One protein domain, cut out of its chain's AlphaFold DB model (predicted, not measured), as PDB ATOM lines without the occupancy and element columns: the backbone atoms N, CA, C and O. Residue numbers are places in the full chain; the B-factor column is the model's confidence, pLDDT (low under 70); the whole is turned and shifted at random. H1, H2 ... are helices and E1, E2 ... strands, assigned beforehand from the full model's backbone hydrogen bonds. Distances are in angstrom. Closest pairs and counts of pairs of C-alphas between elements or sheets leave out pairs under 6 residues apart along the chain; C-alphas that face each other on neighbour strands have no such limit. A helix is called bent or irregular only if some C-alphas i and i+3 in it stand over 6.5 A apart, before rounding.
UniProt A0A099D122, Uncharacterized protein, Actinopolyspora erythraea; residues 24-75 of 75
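AT A GLANCE: This is residues 24 to 75 of the 75 residues of an uncharacterized protein of Actinopolyspora erythraea (UniProt A0A099D122). The printed part is a loose, open curve of chain: two short helices, H1 and H2, set steeply to each other with few contacts between them, then a small two-strand hairpin, E1 and E2, away from H1, and last a tail whose residues 69 to 75 stick out alone. The printed part has 52 residues, with two named helices and two named strands in the order H1, H2, E1, E2. The sheet has the order E1 - E2 and is antiparallel; the class is mixed, helices and strands, with under half of the residues, 24, in named elements. The whole is loose, with a radius of gyration of the C-alphas of 12.4 A and spans of 36 by 27 by 19 A, the free tail adding to the length.

HOW THE PARTS SIT: From Ala 24 the printed part runs to H1, residues 30 to 37, and a tight link of 5 residues joins it to H2, residues 43 to 52. H1 and H2 are close but not clearly touching, with 1 pair of C-alphas within 8 A; the closest, those of Trp 30 and Lys 46, are 7.7 A apart. They run opposite ways at a steep tilt of 69 degrees, only just short of about perpendicular. A tight link of 2 residues joins H2 to E1, residues 55 to 57. A tight link of 3 residues then joins E1 to E2, residues 61 to 63. E1 and E2 form a hairpin, antiparallel with 166 degrees between their directions. C-alphas 56 and 62 face each other at 4.8 A; N 57 and O 61, 3.0 A, and N 63 and O 55, 3.1 A, are within hydrogen-bond range. H1 is apart from E1 and from E2, and H2 is apart from E2. In H1 every O i to N i+4 pair is within hydrogen-bond range; in H2 5 of 6 are.

IN THESE COORDINATES: H1 begins at C-alpha 30, (165.227, 249.391, 362.656), and measures 10.3 A from first to last C-alpha, Trp 30 to Leu 37. H2 runs from Asn 43 to Tyr 52 over 14.4 A. E1 runs from Gly 55, with its C-alpha at (151.838, 244.468, 372.907), to Leu 57 over 6.8 A. E2 runs from Leu 61 to Leu 63 over 6.5 A and ends at C-alpha 63, (153.870, 249.417, 374.142). Neither helix is bent.

THE WHOLE: The two C-alphas farthest apart, those of Asp 44 and Lys 75, are 38.1 A apart. The printed part has no cut, and its three links between named elements are tight. Residues 64 to 75 hold no named element; of these, residues 69 to 75 stand free, and Lys 75 is the chain's last residue. The mean pLDDT of the printed part is 75.0, and the model's confidence is low, under 70, at residues 55 to 75.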
ATOM      1  N   ALA A  24     157.104 234.550 368.937       79.50
ATOM      2  CA  ALA A  24     158.098 235.571 368.643       79.50
ATOM      3  C   ALA A  24     157.506 236.643 367.707       79.50
ATOM      4  O   ALA A  24     156.796 236.290 366.756       79.50
ATOM      5  N   PRO A  25     157.808 237.929 367.938       82.00
ATOM      6  CA  PRO A  25     157.324 239.004 367.086       82.00
ATOM      7  C   PRO A  25     157.965 238.966 365.698       82.00
ATOM      8  O   PRO A  25     159.020 238.360 365.476       82.00
ATOM      9  N   ALA A  26     157.323 239.643 364.746       81.69
ATOM     10  CA  ALA A  26     157.900 239.829 363.424       81.69
ATOM     11  C   ALA A  26     159.207 240.649 363.513       81.69
ATOM     12  O   ALA A  26     159.294 241.578 364.318       81.69
ATOM     13  N   PRO A  27     160.221 240.350 362.679       81.44
ATOM     14  CA  PRO A  27     161.459 241.123 362.657       81.44
ATOM     15  C   PRO A  27     161.204 242.595 362.309       81.44
ATOM     16  O   PRO A  27     160.550 242.892 361.307       81.44
ATOM     17  N   GLN A  28     161.773 243.512 363.094       84.00
ATOM     18  CA  GLN A  28     161.648 244.952 362.871       84.00
ATOM     19  C   GLN A  28     162.843 245.495 362.075       84.00
ATOM     20  O   GLN A  28     163.999 245.332 362.464       84.00
ATOM     21  N   LEU A  29     162.577 246.201 360.973       89.25
ATOM     22  CA  LEU A  29     163.613 246.907 360.210       89.25
ATOM     23  C   LEU A  29     163.949 248.244 360.887       89.25
ATOM     24  O   LEU A  29     163.383 249.288 360.556       89.25
ATOM     25  N   TRP A  30     164.865 248.215 361.855       88.69
ATOM     26  CA  TRP A  30     165.227 249.391 362.656       88.69
ATOM     27  C   TRP A  30     165.779 250.559 361.843       88.69
ATOM     28  O   TRP A  30     165.481 251.704 362.167       88.69
ATOM     29  N   GLU A  31     166.510 250.296 360.758       90.44
ATOM     30  CA  GLU A  31     167.021 251.352 359.874       90.44
ATOM     31  C   GLU A  31     165.887 252.188 359.258       90.44
ATOM     32  O   GLU A  31     165.997 253.410 359.136       90.44
ATOM     33  N   ASP A  32     164.773 251.549 358.899       90.25
ATOM     34  CA  ASP A  32     163.602 252.234 358.351       90.25
ATOM     35  C   ASP A  32     162.864 253.032 359.432       90.25
ATOM     36  O   ASP A  32     162.395 254.142 359.167       90.25
ATOM     37  N   VAL A  33     162.802 252.499 360.656       89.50
ATOM     38  CA  VAL A  33     162.197 253.165 361.821       89.50
ATOM     39  C   VAL A  33     162.995 254.407 362.210       89.50
ATOM     40  O   VAL A  33     162.435 255.500 362.270       89.50
ATOM     41  N   GLU A  34     164.306 254.275 362.408       93.31
ATOM     42  CA  GLU A  34     165.197 255.384 362.764       93.31
ATOM     43  C   GLU A  34     165.212 256.461 361.669       93.31
ATOM     44  O   GLU A  34     165.171 257.655 361.970       93.31
ATOM     45  N   ARG A  35     165.164 256.065 360.387       93.50
ATOM     46  CA  ARG A  35     165.048 257.004 359.259       93.50
ATOM     47  C   ARG A  35     163.737 257.788 359.280       93.50
ATOM     48  O   ARG A  35     163.752 258.980 358.985       93.50
ATOM     49  N   ARG A  36     162.611 257.145 359.609       91.88
ATOM     50  CA  ARG A  36     161.298 257.814 359.708       91.88
ATOM     51  C   ARG A  36     161.209 258.715 360.941       91.88
ATOM     52  O   ARG A  36     160.628 259.790 360.848       91.88
ATOM     53  N   LEU A  37     161.808 258.308 362.060       91.31
ATOM     54  CA  LEU A  37     161.860 259.098 363.294       91.31
ATOM     55  C   LEU A  37     162.886 260.241 363.234       91.31
ATOM     56  O   LEU A  37     162.772 261.207 363.984       91.31
ATOM     57  N   GLY A  38     163.889 260.142 362.358       94.06
ATOM     58  CA  GLY A  38     164.983 261.110 362.252       94.06
ATOM     59  C   GLY A  38     165.970 261.060 363.424       94.06
ATOM     60  O   GLY A  38     166.782 261.972 363.572       94.06
ATOM     61  N   VAL A  39     165.904 260.018 364.257       93.00
ATOM     62  CA  VAL A  39     166.767 259.812 365.426       93.00
ATOM     63  C   VAL A  39     167.180 258.348 365.527       93.00
ATOM     64  O   VAL A  39     166.407 257.453 365.189       93.00
ATOM     65  N   ALA A  40     168.395 258.110 366.020       92.56
ATOM     66  CA  ALA A  40     168.847 256.766 366.360       92.56
ATOM     67  C   ALA A  40     168.212 256.327 367.684       92.56
ATOM     68  O   ALA A  40     168.215 257.088 368.658       92.56
ATOM     69  N   LEU A  41     167.681 255.106 367.722       89.19
ATOM     70  CA  LEU A  41     167.097 254.541 368.929       89.19
ATOM     71  C   LEU A  41     168.178 253.829 369.758       89.19
ATOM     72  O   LEU A  41     169.104 253.234 369.194       89.19
ATOM     73  N   PRO A  42     168.070 253.858 371.097       91.06
ATOM     74  CA  PRO A  42     168.951 253.091 371.970       91.06
ATOM     75  C   PRO A  42     168.947 251.594 371.627       91.06
ATOM     76  O   PRO A  42     167.911 251.026 371.284       91.06
ATOM     77  N   ASN A  43     170.105 250.938 371.715       88.50
ATOM     78  CA  ASN A  43     170.214 249.511 371.385       88.50
ATOM     79  C   ASN A  43     169.440 248.623 372.368       88.50
ATOM     80  O   ASN A  43     168.812 247.664 371.947       88.50
ATOM     81  N   ASP A  44     169.409 248.984 373.649       84.06
ATOM     82  CA  ASP A  44     168.654 248.264 374.679       84.06
ATOM     83  C   ASP A  44     167.135 248.316 374.455       84.06
ATOM     84  O   ASP A  44     166.436 247.346 374.741       84.06
ATOM     85  N   TYR A  45     166.626 249.419 373.897       85.81
ATOM     86  CA  TYR A  45     165.240 249.516 373.444       85.81
ATOM     87  C   TYR A  45     164.961 248.553 372.282       85.81
ATOM     88  O   TYR A  45     163.974 247.821 372.312       85.81
ATOM     89  N   LYS A  46     165.854 248.503 371.288       88.12
ATOM     90  CA  LYS A  46     165.714 247.612 370.125       88.12
ATOM     91  C   LYS A  46     165.757 246.137 370.532       88.12
ATOM     92  O   LYS A  46     164.860 245.382 370.171       88.12
ATOM     93  N   ASP A  47     166.712 245.767 371.385       87.50
ATOM     94  CA  ASP A  47     166.860 244.415 371.942       87.50
ATOM     95  C   ASP A  47     165.650 243.979 372.786       87.50
ATOM     96  O   ASP A  47     165.367 242.785 372.934       87.50
ATOM     97  N   PHE A  48     164.955 244.937 373.405       85.56
ATOM     98  CA  PHE A  48     163.714 244.682 374.124       85.56
ATOM     99  C   PHE A  48     162.562 244.435 373.146       85.56
ATOM    100  O   PHE A  48     161.912 243.391 373.217       85.56
ATOM    101  N   THR A  49     162.332 245.343 372.199       86.38
ATOM    102  CA  THR A  49     161.233 245.221 371.232       86.38
ATOM    103  C   THR A  49     161.384 244.002 370.317       86.38
ATOM    104  O   THR A  49     160.382 243.388 369.975       86.38
ATOM    105  N   GLU A  50     162.601 243.571 369.980       87.12
ATOM    106  CA  GLU A  50     162.824 242.325 369.227       87.12
ATOM    107  C   GLU A  50     162.392 241.063 369.983       87.12
ATOM    108  O   GLU A  50     162.036 240.063 369.364       87.12
ATOM    109  N   VAL A  51     162.423 241.091 371.317       86.38
ATOM    110  CA  VAL A  51     162.019 239.947 372.143       86.38
ATOM    111  C   VAL A  51     160.526 239.966 372.437       86.38
ATOM    112  O   VAL A  51     159.894 238.913 372.410       86.38
ATOM    113  N   TYR A  52     159.967 241.138 372.736       84.19
ATOM    114  CA  TYR A  52     158.585 241.250 373.212       84.19
ATOM    115  C   TYR A  52     157.582 241.669 372.141       84.19
ATOM    116  O   TYR A  52     156.401 241.387 372.302       84.19
ATOM    117  N   GLY A  53     158.037 242.292 371.057       79.69
ATOM    118  CA  GLY A  53     157.161 242.809 370.014       79.69
ATOM    119  C   GLY A  53     156.356 244.023 370.447       79.69
ATOM    120  O   GLY A  53     156.618 244.653 371.475       79.69
ATOM    121  N   ASP A  54     155.370 244.361 369.625       72.19
ATOM    122  CA  ASP A  54     154.247 245.195 370.034       72.19
ATOM    123  C   ASP A  54     153.317 244.423 370.982       72.19
ATOM    124  O   ASP A  54     153.145 243.208 370.870       72.19
ATOM    125  N   GLY A  55     152.729 245.120 371.957       66.94
ATOM    126  CA  GLY A  55     151.838 244.468 372.907       66.94
ATOM    127  C   GLY A  55     151.441 245.326 374.101       66.94
ATOM    128  O   GLY A  55     151.866 246.469 374.279       66.94
ATOM    129  N   THR A  56     150.604 244.744 374.955       60.34
ATOM    130  CA  THR A  56     150.174 245.341 376.222       60.34
ATOM    131  C   THR A  56     150.567 244.431 377.376       60.34
ATOM    132  O   THR A  56     150.416 243.213 377.305       60.34
ATOM    133  N   LEU A  57     151.089 245.017 378.451       61.72
ATOM    134  CA  LEU A  57     151.358 244.299 379.694       61.72
ATOM    135  C   LEU A  57     150.164 244.489 380.626       61.72
ATOM    136  O   LEU A  57     150.094 245.514 381.302       61.72
ATOM    137  N   GLU A  58     149.231 243.529 380.600       55.06
ATOM    138  CA  GLU A  58     148.034 243.421 381.461       55.06
ATOM    139  C   GLU A  58     147.435 244.778 381.905       55.06
ATOM    140  O   GLU A  58     147.314 245.058 383.097       55.06
ATOM    141  N   ASP A  59     147.112 245.655 380.945       51.75
ATOM    142  CA  ASP A  59     146.528 246.998 381.155       51.75
ATOM    143  C   ASP A  59     147.325 247.984 382.051       51.75
ATOM    144  O   ASP A  59     146.820 249.053 382.400       51.75
ATOM    145  N   TYR A  60     148.587 247.694 382.399       54.03
ATOM    146  CA  TYR A  60     149.450 248.573 383.213       54.03
ATOM    147  C   TYR A  60     150.524 249.325 382.405       54.03
ATOM    148  O   TYR A  60     150.975 250.392 382.828       54.03
ATOM    149  N   LEU A  61     150.936 248.801 381.244       55.88
ATOM    150  CA  LEU A  61     151.858 249.464 380.314       55.88
ATOM    151  C   LEU A  61     151.476 249.135 378.863       55.88
ATOM    152  O   LEU A  61     151.424 247.967 378.477       55.88
ATOM    153  N   LEU A  62     151.239 250.177 378.065       56.53
ATOM    154  CA  LEU A  62     151.008 250.088 376.621       56.53
ATOM    155  C   LEU A  62     152.340 250.283 375.883       56.53
ATOM    156  O   LEU A  62     152.982 251.324 376.048       56.53
ATOM    157  N   LEU A  63     152.747 249.303 375.072       63.66
ATOM    158  CA  LEU A  63     153.870 249.417 374.142       63.66
ATOM    159  C   LEU A  63     153.315 249.538 372.720       63.66
ATOM    160  O   LEU A  63     153.110 248.539 372.033       63.66
ATOM    161  N   GLU A  64     153.065 250.769 372.277       62.66
ATOM    162  CA  GLU A  64     152.683 251.040 370.888       62.66
ATOM    163  C   GLU A  64     153.919 251.331 370.038       62.66
ATOM    164  O   GLU A  64     154.590 252.357 370.194       62.66
ATOM    165  N   GLN A  65     154.202 250.439 369.090       60.81
ATOM    166  CA  GLN A  65     155.071 250.779 367.974       60.81
ATOM    167  C   GLN A  65     154.315 251.755 367.067       60.81
ATOM    168  O   GLN A  65     153.340 251.395 366.417       60.81
ATOM    169  N   LEU A  66     154.780 253.004 367.012       61.16
ATOM    170  CA  LEU A  66     154.157 254.119 366.277       61.16
ATOM    171  C   LEU A  66     154.132 253.960 364.742       61.16
ATOM    172  O   LEU A  66     153.826 254.912 364.027       61.16
ATOM    173  N   ILE A  67     154.487 252.785 364.219       61.28
ATOM    174  CA  ILE A  67     154.558 252.509 362.787       61.28
ATOM    175  C   ILE A  67     154.107 251.067 362.536       61.28
ATOM    176  O   ILE A  67     154.928 250.163 362.404       61.28
ATOM    177  N   THR A  68     152.801 250.858 362.416       60.06
ATOM    178  CA  THR A  68     152.290 249.700 361.682       60.06
ATOM    179  C   THR A  68     152.479 249.963 360.178       60.06
ATOM    180  O   THR A  68     152.258 251.090 359.720       60.06
ATOM    181  N   PRO A  69     152.964 248.996 359.375       54.84
ATOM    182  CA  PRO A  69     152.806 249.093 357.926       54.84
ATOM    183  C   PRO A  69     151.302 249.169 357.652       54.84
ATOM    184  O   PRO A  69     150.578 248.358 358.218       54.84
ATOM    185  N   ASP A  70     150.859 250.164 356.874       61.97
ATOM    186  CA  ASP A  70     149.449 250.438 356.566       61.97
ATOM    187  C   ASP A  70     148.637 249.138 356.431       61.97
ATOM    188  O   ASP A  70     148.661 248.481 355.387       61.97
ATOM    189  N   GLU A  71     147.916 248.752 357.487       57.69
ATOM    190  CA  GLU A  71     146.820 247.815 357.328       57.69
ATOM    191  C   GLU A  71     145.750 248.603 356.580       57.69
ATOM    192  O   GLU A  71     145.064 249.461 357.142       57.69
ATOM    193  N   GLU A  72     145.642 248.357 355.271       52.53
ATOM    194  CA  GLU A  72     144.422 248.663 354.540       52.53
ATOM    195  C   GLU A  72     143.280 248.010 355.321       52.53
ATOM    196  O   GLU A  72     143.084 246.794 355.264       52.53
ATOM    197  N   PHE A  73     142.546 248.819 356.088       47.22
ATOM    198  CA  PHE A  73     141.307 248.426 356.738       47.22
ATOM    199  C   PHE A  73     140.340 247.935 355.658       47.22
ATOM    200  O   PHE A  73     139.567 248.699 355.072       47.22
ATOM    201  N   SER A  74     140.383 246.637 355.372       47.38
ATOM    202  CA  SER A  74     139.392 245.970 354.550       47.38
ATOM    203  C   SER A  74     138.134 245.764 355.391       47.38
ATOM    204  O   SER A  74     137.982 244.735 356.038       47.38
ATOM    205  N   LYS A  75     137.287 246.796 355.343       42.03
ATOM    206  CA  LYS A  75     135.815 246.835 355.419       42.03
ATOM    207  C   LYS A  75     135.070 245.891 356.370       42.03
ATOM    208  O   LYS A  75     135.037 244.670 356.118       42.03
TER     209      LYS A  75